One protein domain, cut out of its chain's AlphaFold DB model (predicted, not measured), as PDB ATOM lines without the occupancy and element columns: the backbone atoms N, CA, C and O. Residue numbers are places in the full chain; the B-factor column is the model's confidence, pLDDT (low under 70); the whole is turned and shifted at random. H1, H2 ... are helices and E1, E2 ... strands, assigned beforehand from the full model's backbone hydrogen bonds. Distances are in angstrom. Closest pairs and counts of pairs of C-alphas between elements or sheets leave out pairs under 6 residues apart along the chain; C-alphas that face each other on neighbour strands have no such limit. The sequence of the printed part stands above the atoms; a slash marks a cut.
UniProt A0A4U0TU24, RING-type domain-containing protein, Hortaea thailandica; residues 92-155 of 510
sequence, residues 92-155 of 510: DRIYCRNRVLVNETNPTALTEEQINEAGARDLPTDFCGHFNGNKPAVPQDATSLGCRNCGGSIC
ATOM      1  N   ASP A  92      26.056  25.542   9.400       91.06
ATOM      2  CA  ASP A  92      25.208  26.525   8.732       91.06
ATOM      3  C   ASP A  92      23.784  26.563   9.282       91.06
ATOM      4  O   ASP A  92      23.010  27.433   8.883       91.06
ATOM      5  N   ARG A  93      23.403  25.663  10.193       93.38
ATOM      6  CA  ARG A  93      22.049  25.653  10.754       93.38
ATOM      7  C   ARG A  93      21.833  26.834  11.687       93.38
ATOM      8  O   ARG A  93      22.696  27.200  12.485       93.38
ATOM      9  N   ILE A  94      20.642  27.415  11.604       95.06
ATOM     10  CA  ILE A  94      20.194  28.473  12.501       95.06
ATOM     11  C   ILE A  94      19.036  27.935  13.327       95.06
ATOM     12  O   ILE A  94      17.949  27.698  12.802       95.06
ATOM     13  N   TYR A  95      19.250  27.812  14.632       96.31
ATOM     14  CA  TYR A  95      18.219  27.419  15.585       96.31
ATOM     15  C   TYR A  95      17.735  28.615  16.402       96.31
ATOM     16  O   TYR A  95      18.484  29.547  16.697       96.31
ATOM     17  N   CYS A  96      16.457  28.604  16.770       96.56
ATOM     18  CA  CYS A  96      15.875  29.621  17.627       96.56
ATOM     19  C   CYS A  96      16.392  29.500  19.067       96.56
ATOM     20  O   CYS A  96      16.047  28.551  19.768       96.56
ATOM     21  N   ARG A  97      17.118  30.518  19.538       95.94
ATOM     22  CA  ARG A  97      17.610  30.623  20.924       95.94
ATOM     23  C   ARG A  97      16.693  31.411  21.868       95.94
ATOM     24  O   ARG A  97      17.090  31.740  22.979       95.94
ATOM     25  N   ASN A  98      15.473  31.759  21.448       96.50
ATOM     26  CA  ASN A  98      14.505  32.376  22.364       96.50
ATOM     27  C   ASN A  98      14.125  31.384  23.469       96.50
ATOM     28  O   ASN A  98      13.873  30.218  23.162       96.50
ATOM     29  N   ARG A  99      14.050  31.858  24.718       96.56
ATOM     30  CA  ARG A  99      13.529  31.076  25.846       96.56
ATOM     31  C   ARG A  99      12.011  30.942  25.743       96.56
ATOM     32  O   ARG A  99      11.341  31.891  25.334       96.56
ATOM     33  N   VAL A 100      11.494  29.781  26.115       97.44
ATOM     34  CA  VAL A 100      10.069  29.429  26.161       97.44
ATOM     35  C   VAL A 100       9.794  28.673  27.463       97.44
ATOM     36  O   VAL A 100      10.728  28.139  28.066       97.44
ATOM     37  N   LEU A 101       8.542  28.635  27.920       96.75
ATOM     38  CA  LEU A 101       8.155  27.766  29.036       96.75
ATOM     39  C   LEU A 101       8.105  26.311  28.559       96.75
ATOM     40  O   LEU A 101       7.594  26.024  27.472       96.75
ATOM     41  N   VAL A 102       8.631  25.394  29.369       91.56
ATOM     42  CA  VAL A 102       8.532  23.956  29.091       91.56
ATOM     43  C   VAL A 102       7.060  23.532  29.223       91.56
ATOM     44  O   VAL A 102       6.349  24.021  30.100       91.56
ATOM     45  N   ASN A 103       6.600  22.626  28.349       87.88
ATOM     46  CA  ASN A 103       5.232  22.069  28.278       87.88
ATOM     47  C   ASN A 103       4.135  22.933  27.621       87.88
ATOM     48  O   ASN A 103       2.961  22.559  27.651       87.88
ATOM     49  N   GLU A 104       4.467  24.047  26.966       88.31
ATOM     50  CA  GLU A 104       3.479  24.776  26.157       88.31
ATOM     51  C   GLU A 104       3.288  24.138  24.772       88.31
ATOM     52  O   GLU A 104       4.228  24.020  23.989       88.31
ATOM     53  N   THR A 105       2.043  23.798  24.410       87.56
ATOM     54  CA  THR A 105       1.708  23.271  23.067       87.56
ATOM     55  C   THR A 105       1.998  24.279  21.949       87.56
ATOM     56  O   THR A 105       2.264  23.894  20.815       87.56
ATOM     57  N   ASN A 106       1.938  25.575  22.267       91.69
ATOM     58  CA  ASN A 106       2.265  26.678  21.369       91.69
ATOM     59  C   ASN A 106       3.284  27.578  22.079       91.69
ATOM     60  O   ASN A 106       2.883  28.576  22.684       91.69
ATOM     61  N   PRO A 107       4.571  27.198  22.071       94.44
ATOM     62  CA  PRO A 107       5.573  27.849  22.901       94.44
ATOM     63  C   PRO A 107       5.688  29.312  22.496       94.44
ATOM     64  O   PRO A 107       5.904  29.592  21.326       94.44
ATOM     65  N   THR A 108       5.563  30.253  23.429       96.56
ATOM     66  CA  THR A 108       5.737  31.684  23.122       96.56
ATOM     67  C   THR A 108       7.093  32.174  23.615       96.56
ATOM     68  O   THR A 108       7.515  31.849  24.722       96.56
ATOM     69  N   ALA A 109       7.803  32.959  22.796       96.69
ATOM     70  CA  ALA A 109       9.076  33.543  23.209       96.69
ATOM     71  C   ALA A 109       8.887  34.453  24.432       96.69
ATOM     72  O   ALA A 109       8.110  35.409  24.388       96.69
ATOM     73  N   LEU A 110       9.624  34.169  25.504       95.31
ATOM     74  CA  LEU A 110       9.586  34.941  26.736       95.31
ATOM     75  C   LEU A 110      10.375  36.243  26.590       95.31
ATOM     76  O   LEU A 110      11.470  36.286  26.025       95.31
ATOM     77  N   THR A 111       9.823  37.316  27.145       94.50
ATOM     78  CA  THR A 111      10.557  38.563  27.389       94.50
ATOM     79  C   THR A 111      11.537  38.394  28.551       94.50
ATOM     80  O   THR A 111      11.420  37.471  29.351       94.50
ATOM     81  N   GLU A 112      12.494  39.310  28.693       93.50
ATOM     82  CA  GLU A 112      13.454  39.294  29.809       93.50
ATOM     83  C   GLU A 112      12.773  39.359  31.183       93.50
ATOM     84  O   GLU A 112      13.173  38.650  32.101       93.50
ATOM     85  N   GLU A 113      11.704  40.149  31.314       94.50
ATOM     86  CA  GLU A 113      10.892  40.202  32.534       94.50
ATOM     87  C   GLU A 113      10.268  38.834  32.836       94.50
ATOM     88  O   GLU A 113      10.424  38.326  33.940       94.50
ATOM     89  N   GLN A 114       9.679  38.180  31.832       95.00
ATOM     90  CA  GLN A 114       9.081  36.851  31.990       95.00
ATOM     91  C   GLN A 114      10.111  35.754  32.283       95.00
ATOM     92  O   GLN A 114       9.812  34.842  33.044       95.00
ATOM     93  N   ILE A 115      11.319  35.828  31.713       94.75
ATOM     94  CA  ILE A 115      12.412  34.895  32.039       94.75
ATOM     95  C   ILE A 115      12.800  35.049  33.515       94.75
ATOM     96  O   ILE A 115      12.929  34.055  34.227       94.75
ATOM     97  N   ASN A 116      12.937  36.289  33.995       94.81
ATOM     98  CA  ASN A 116      13.251  36.565  35.397       94.81
ATOM     99  C   ASN A 116      12.120  36.117  36.336       94.81
ATOM    100  O   ASN A 116      12.388  35.546  37.391       94.81
ATOM    101  N   GLU A 117      10.860  36.342  35.957       96.44
ATOM    102  CA  GLU A 117       9.692  35.873  36.709       96.44
ATOM    103  C   GLU A 117       9.600  34.345  36.752       96.44
ATOM    104  O   GLU A 117       9.297  33.790  37.808       96.44
ATOM    105  N   ALA A 118       9.874  33.667  35.633       95.69
ATOM    106  CA  ALA A 118       9.917  32.212  35.563       95.69
ATOM    107  C   ALA A 118      10.998  31.658  36.498       95.69
ATOM    108  O   ALA A 118      10.688  30.818  37.336       95.69
ATOM    109  N   GLY A 119      12.216  32.210  36.454       95.81
ATOM    110  CA  GLY A 119      13.296  31.825  37.368       95.81
ATOM    111  C   GLY A 119      12.974  32.105  38.840       95.81
ATOM    112  O   GLY A 119      13.242  31.273  39.700       95.81
ATOM    113  N   ALA A 120      12.330  33.234  39.151       96.81
ATOM    114  CA  ALA A 120      11.897  33.549  40.517       96.81
ATOM    115  C   ALA A 120      10.800  32.605  41.043       96.81
ATOM    116  O   ALA A 120      10.614  32.492  42.256       96.81
ATOM    117  N   ARG A 121      10.057  31.962  40.139       96.50
ATOM    118  CA  ARG A 121       8.999  30.990  40.435       96.50
ATOM    119  C   ARG A 121       9.437  29.539  40.262       96.50
ATOM    120  O   ARG A 121       8.592  28.666  40.427       96.50
ATOM    121  N   ASP A 122      10.703  29.307  39.924       95.62
ATOM    122  CA  ASP A 122      11.235  27.982  39.597       95.62
ATOM    123  C   ASP A 122      10.424  27.271  38.492       95.62
ATOM    124  O   ASP A 122      10.179  26.069  38.522       95.62
ATOM    125  N   LEU A 123       9.932  28.049  37.520       96.00
ATOM    126  CA  LEU A 123       9.252  27.505  36.350       96.00
ATOM    127  C   LEU A 123      10.298  27.050  35.326       96.00
ATOM    128  O   LEU A 123      11.170  27.848  34.963       96.00
ATOM    129  N   PRO A 124      10.196  25.817  34.804       96.12
ATOM    130  CA  PRO A 124      11.154  25.306  33.838       96.12
ATOM    131  C   PRO A 124      11.058  26.092  32.526       96.12
ATOM    132  O   PRO A 124       9.981  26.255  31.939       96.12
ATOM    133  N   THR A 125      12.205  26.575  32.050       96.25
ATOM    134  CA  THR A 125      12.335  27.239  30.746       96.25
ATOM    135  C   THR A 125      13.393  26.546  29.911       96.25
ATOM    136  O   THR A 125      14.448  26.204  30.438       96.25
ATOM    137  N   ASP A 126      13.165  26.458  28.605       96.12
ATOM    138  CA  ASP A 126      14.147  25.938  27.655       96.12
ATOM    139  C   ASP A 126      14.245  26.843  26.416       96.12
ATOM    140  O   ASP A 126      13.534  27.843  26.287       96.12
ATOM    141  N   PHE A 127      15.184  26.568  25.521       96.12
ATOM    142  CA  PHE A 127      15.256  27.187  24.211       96.12
ATOM    143  C   PHE A 127      14.180  26.624  23.283       96.12
ATOM    144  O   PHE A 127      13.892  25.437  23.262       96.12
ATOM    145  N   CYS A 128      13.624  27.481  22.430       96.31
ATOM    146  CA  CYS A 128      12.637  27.066  21.437       96.31
ATOM    147  C   CYS A 128      13.157  25.969  20.487       96.31
ATOM    148  O   CYS A 128      12.359  25.183  19.980       96.31
ATOM    149  N   GLY A 129      14.455  25.967  20.160       94.12
ATOM    150  CA  GLY A 129      15.097  24.912  19.364       94.12
ATOM    151  C   GLY A 129      14.639  24.818  17.904       94.12
ATOM    152  O   GLY A 129      15.146  23.999  17.147       94.12
ATOM    153  N   HIS A 130      13.700  25.659  17.461       95.69
ATOM    154  CA  HIS A 130      13.153  25.571  16.112       95.69
ATOM    155  C   HIS A 130      14.186  25.936  15.042       95.69
ATOM    156  O   HIS A 130      14.818  26.993  15.121       95.69
ATOM    157  N   PHE A 131      14.303  25.104  14.006       96.12
ATOM    158  CA  PHE A 131      15.135  25.383  12.840       96.12
ATOM    159  C   PHE A 131      14.560  26.543  12.011       96.12
ATOM    160  O   PHE A 131      13.472  26.448  11.439       96.12
ATOM    161  N   ASN A 132      15.306  27.645  11.927       95.75
ATOM    162  CA  ASN A 132      14.924  28.875  11.227       95.75
ATOM    163  C   ASN A 132      15.550  29.018   9.833       95.75
ATOM    164  O   ASN A 132      15.301  30.015   9.155       95.75
ATOM    165  N   GLY A 133      16.330  28.032   9.388       95.12
ATOM    166  CA  GLY A 133      16.978  28.025   8.078       95.12
ATOM    167  C   GLY A 133      18.496  27.939   8.179       95.12
ATOM    168  O   GLY A 133      19.041  27.498   9.189       95.12
ATOM    169  N   ASN A 134      19.172  28.357   7.110       94.94
ATOM    170  CA  ASN A 134      20.621  28.264   6.992       94.94
ATOM    171  C   ASN A 134      21.290  29.639   6.859       94.94
ATOM    172  O   ASN A 134      20.685  30.577   6.335       94.94
ATOM    173  N   LYS A 135      22.536  29.757   7.335       93.50
ATOM    174  CA  LYS A 135      23.326  31.002   7.323       93.50
ATOM    175  C   LYS A 135      23.461  31.621   5.926       93.50
ATOM    176  O   LYS A 135      23.215  32.822   5.815       93.50
ATOM    177  N   PRO A 136      23.776  30.862   4.857       93.06
ATOM    178  CA  PRO A 136      23.946  31.445   3.524       93.06
ATOM    179  C   PRO A 136      22.670  32.061   2.933       93.06
ATOM    180  O   PRO A 136      22.762  32.975   2.117       93.06
ATOM    181  N   ALA A 137      21.484  31.583   3.326       93.88
ATOM    182  CA  ALA A 137      20.208  32.102   2.833       93.88
ATOM    183  C   ALA A 137      19.727  33.366   3.562       93.88
ATOM    184  O   ALA A 137      18.742  33.972   3.134       93.88
ATOM    185  N   VAL A 138      20.376  33.771   4.657       94.06
ATOM    186  CA  VAL A 138      19.992  34.978   5.393       94.06
ATOM    187  C   VAL A 138      20.419  36.222   4.602       94.06
ATOM    188  O   VAL A 138      21.609  36.382   4.320       94.06
ATOM    189  N   PRO A 139      19.493  37.139   4.254       94.06
ATOM    190  CA  PRO A 139      19.855  38.389   3.592       94.06
ATOM    191  C   PRO A 139      20.843  39.198   4.440       94.06
ATOM    192  O   PRO A 139      20.643  39.368   5.642       94.06
ATOM    193  N   GLN A 140      21.901  39.729   3.821       89.88
ATOM    194  CA  GLN A 140      22.950  40.479   4.532       89.88
ATOM    195  C   GLN A 140      22.428  41.753   5.219       89.88
ATOM    196  O   GLN A 140      23.025  42.239   6.181       89.88
ATOM    197  N   ASP A 141      21.323  42.296   4.711       93.31
ATOM    198  CA  ASP A 141      20.622  43.478   5.202       93.31
ATOM    199  C   ASP A 141      19.485  43.150   6.183       93.31
ATOM    200  O   ASP A 141      18.860  44.067   6.721       93.31
ATOM    201  N   ALA A 142      19.230  41.867   6.464       92.94
ATOM    202  CA  ALA A 142      18.252  41.481   7.468       92.94
ATOM    203  C   ALA A 142      18.660  42.045   8.838       92.94
ATOM    204  O   ALA A 142      19.796  41.894   9.293       92.94
ATOM    205  N   THR A 143      17.715  42.685   9.525       92.25
ATOM    206  CA  THR A 143      17.908  43.192  10.892       92.25
ATOM    207  C   THR A 143      17.405  42.219  11.953       92.25
ATOM    208  O   THR A 143      17.827  42.287  13.104       92.25
ATOM    209  N   SER A 144      16.504  41.313  11.576       94.75
ATOM    210  CA  SER A 144      15.867  40.342  12.463       94.75
ATOM    211  C   SER A 144      15.392  39.132  11.668       94.75
ATOM    212  O   SER A 144      14.834  39.295  10.582       94.75
ATOM    213  N   LEU A 145      15.543  37.941  12.238       95.88
ATOM    214  CA  LEU A 145      14.950  36.709  11.728       95.88
ATOM    215  C   LEU A 145      13.860  36.245  12.701       95.88
ATOM    216  O   LEU A 145      14.144  35.983  13.867       95.88
ATOM    217  N   GLY A 146      12.611  36.190  12.237       96.31
ATOM    218  CA  GLY A 146      11.476  35.752  13.052       96.31
ATOM    219  C   GLY A 146      11.374  34.228  13.121       96.31
ATOM    220  O   GLY A 146      11.433  33.555  12.092       96.31
ATOM    221  N   CYS A 147      11.179  33.693  14.323       96.94
ATOM    222  CA  CYS A 147      10.904  32.286  14.564       96.94
ATOM    223  C   CYS A 147       9.436  31.972  14.283       96.94
ATOM    224  O   CYS A 147       8.538  32.578  14.868       96.94
ATOM    225  N   ARG A 148       9.181  30.988  13.416       95.50
ATOM    226  CA  ARG A 148       7.811  30.579  13.053       95.50
ATOM    227  C   ARG A 148       7.103  29.772  14.137       95.50
ATOM    228  O   ARG A 148       5.885  29.673  14.084       95.50
ATOM    229  N   ASN A 149       7.856  29.200  15.076       95.56
ATOM    230  CA  ASN A 149       7.301  28.420  16.178       95.56
ATOM    231  C   ASN A 149       6.896  29.332  17.337       95.56
ATOM    232  O   ASN A 149       5.717  29.434  17.647       95.56
ATOM    233  N   CYS A 150       7.859  30.063  17.912       97.19
ATOM    234  CA  CYS A 150       7.603  30.855  19.115       97.19
ATOM    235  C   CYS A 150       7.303  32.340  18.903       97.19
ATOM    236  O   CYS A 150       7.131  33.078  19.875       97.19
ATOM    237  N   GLY A 151       7.305  32.810  17.653       96.38
ATOM    238  CA  GLY A 151       7.090  34.219  17.304       96.38
ATOM    239  C   GLY A 151       8.229  35.166  17.703       96.38
ATOM    240  O   GLY A 151       8.228  36.326  17.294       96.38
ATOM    241  N   GLY A 152       9.217  34.693  18.470       95.75
ATOM    242  CA  GLY A 152      10.389  35.469  18.867       95.75
ATOM    243  C   GLY A 152      11.278  35.838  17.682       95.75
ATOM    244  O   GLY A 152      11.237  35.202  16.631       95.75
ATOM    245  N   SER A 153      12.113  36.859  17.845       96.06
ATOM    246  CA  SER A 153      13.080  37.277  16.825       96.06
ATOM    247  C   SER A 153      14.504  36.988  17.283       96.06
ATOM    248  O   SER A 153      14.805  37.093  18.469       96.06
ATOM    249  N   ILE A 154      15.386  36.625  16.355       95.69
ATOM    250  CA  ILE A 154      16.822  36.456  16.603       95.69
ATOM    251  C   ILE A 154      17.635  37.368  15.686       95.69
ATOM    252  O   ILE A 154      17.179  37.777  14.613       95.69
ATOM    253  N   CYS A 155      18.845  37.709  16.114       94.38
ATOM    254  CA  CYS A 155      19.769  38.486  15.312       94.38
ATOM    255  C   CYS A 155      20.289  37.622  14.150       94.38
ATOM    256  O   CYS A 155      20.834  36.551  14.394       94.38
TER     257      CYS A 155
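Overview. This is residues 92 to 155 of the 510 residues of the protein "RING-type domain-containing protein" of Hortaea thailandica (UniProt A0A4U0TU24). There is little regular structure: two small antiparallel sheets, E1 with E4 and E2 with E3, follow each other along an elongated body, with H1 near E2 and E3 towards one end and residues 135 to 155 looping back from E4 at the other. The 64 printed residues hold E1, E2, H1, E3, E4 in that order, a mixed class with 22 residues in named elements. It is only just compact, close to loose: radius of gyration of the C-alphas 12.9 A, spans 40 by 20 by 17 A.

Along the chain. Find E1, residues 93 to 95, 6.4 A, from C-alpha 93 at (22.049, 25.653, 10.754); E4, residues 131 to 134, 8.5 A, ends with C-alpha 134 at (20.621, 28.264, 6.992). Then find E2, residues 99 to 101, 7.1 A; E3, residues 125 to 127, 7.2 A; H1, residues 112 to 120, 12.3 A.

Arrangement. Within hydrogen-bond range are N 94 and O 133 of E1 and E4, 2.9 A, and N 100 and O 126 of E2 and E3, 2.8 A, as is every O i to N i+4 pair in H1. The closest C-alphas of H1 and E3, Ala 118 and Thr 125, are 7.3 A apart. H1 and E4 are apart.

Size, cuts and confidence. The farthest C-alphas, Arg 121 and Pro 136, are 39.8 A apart. The printed part has no cut, no long link and no residue under pLDDT 70.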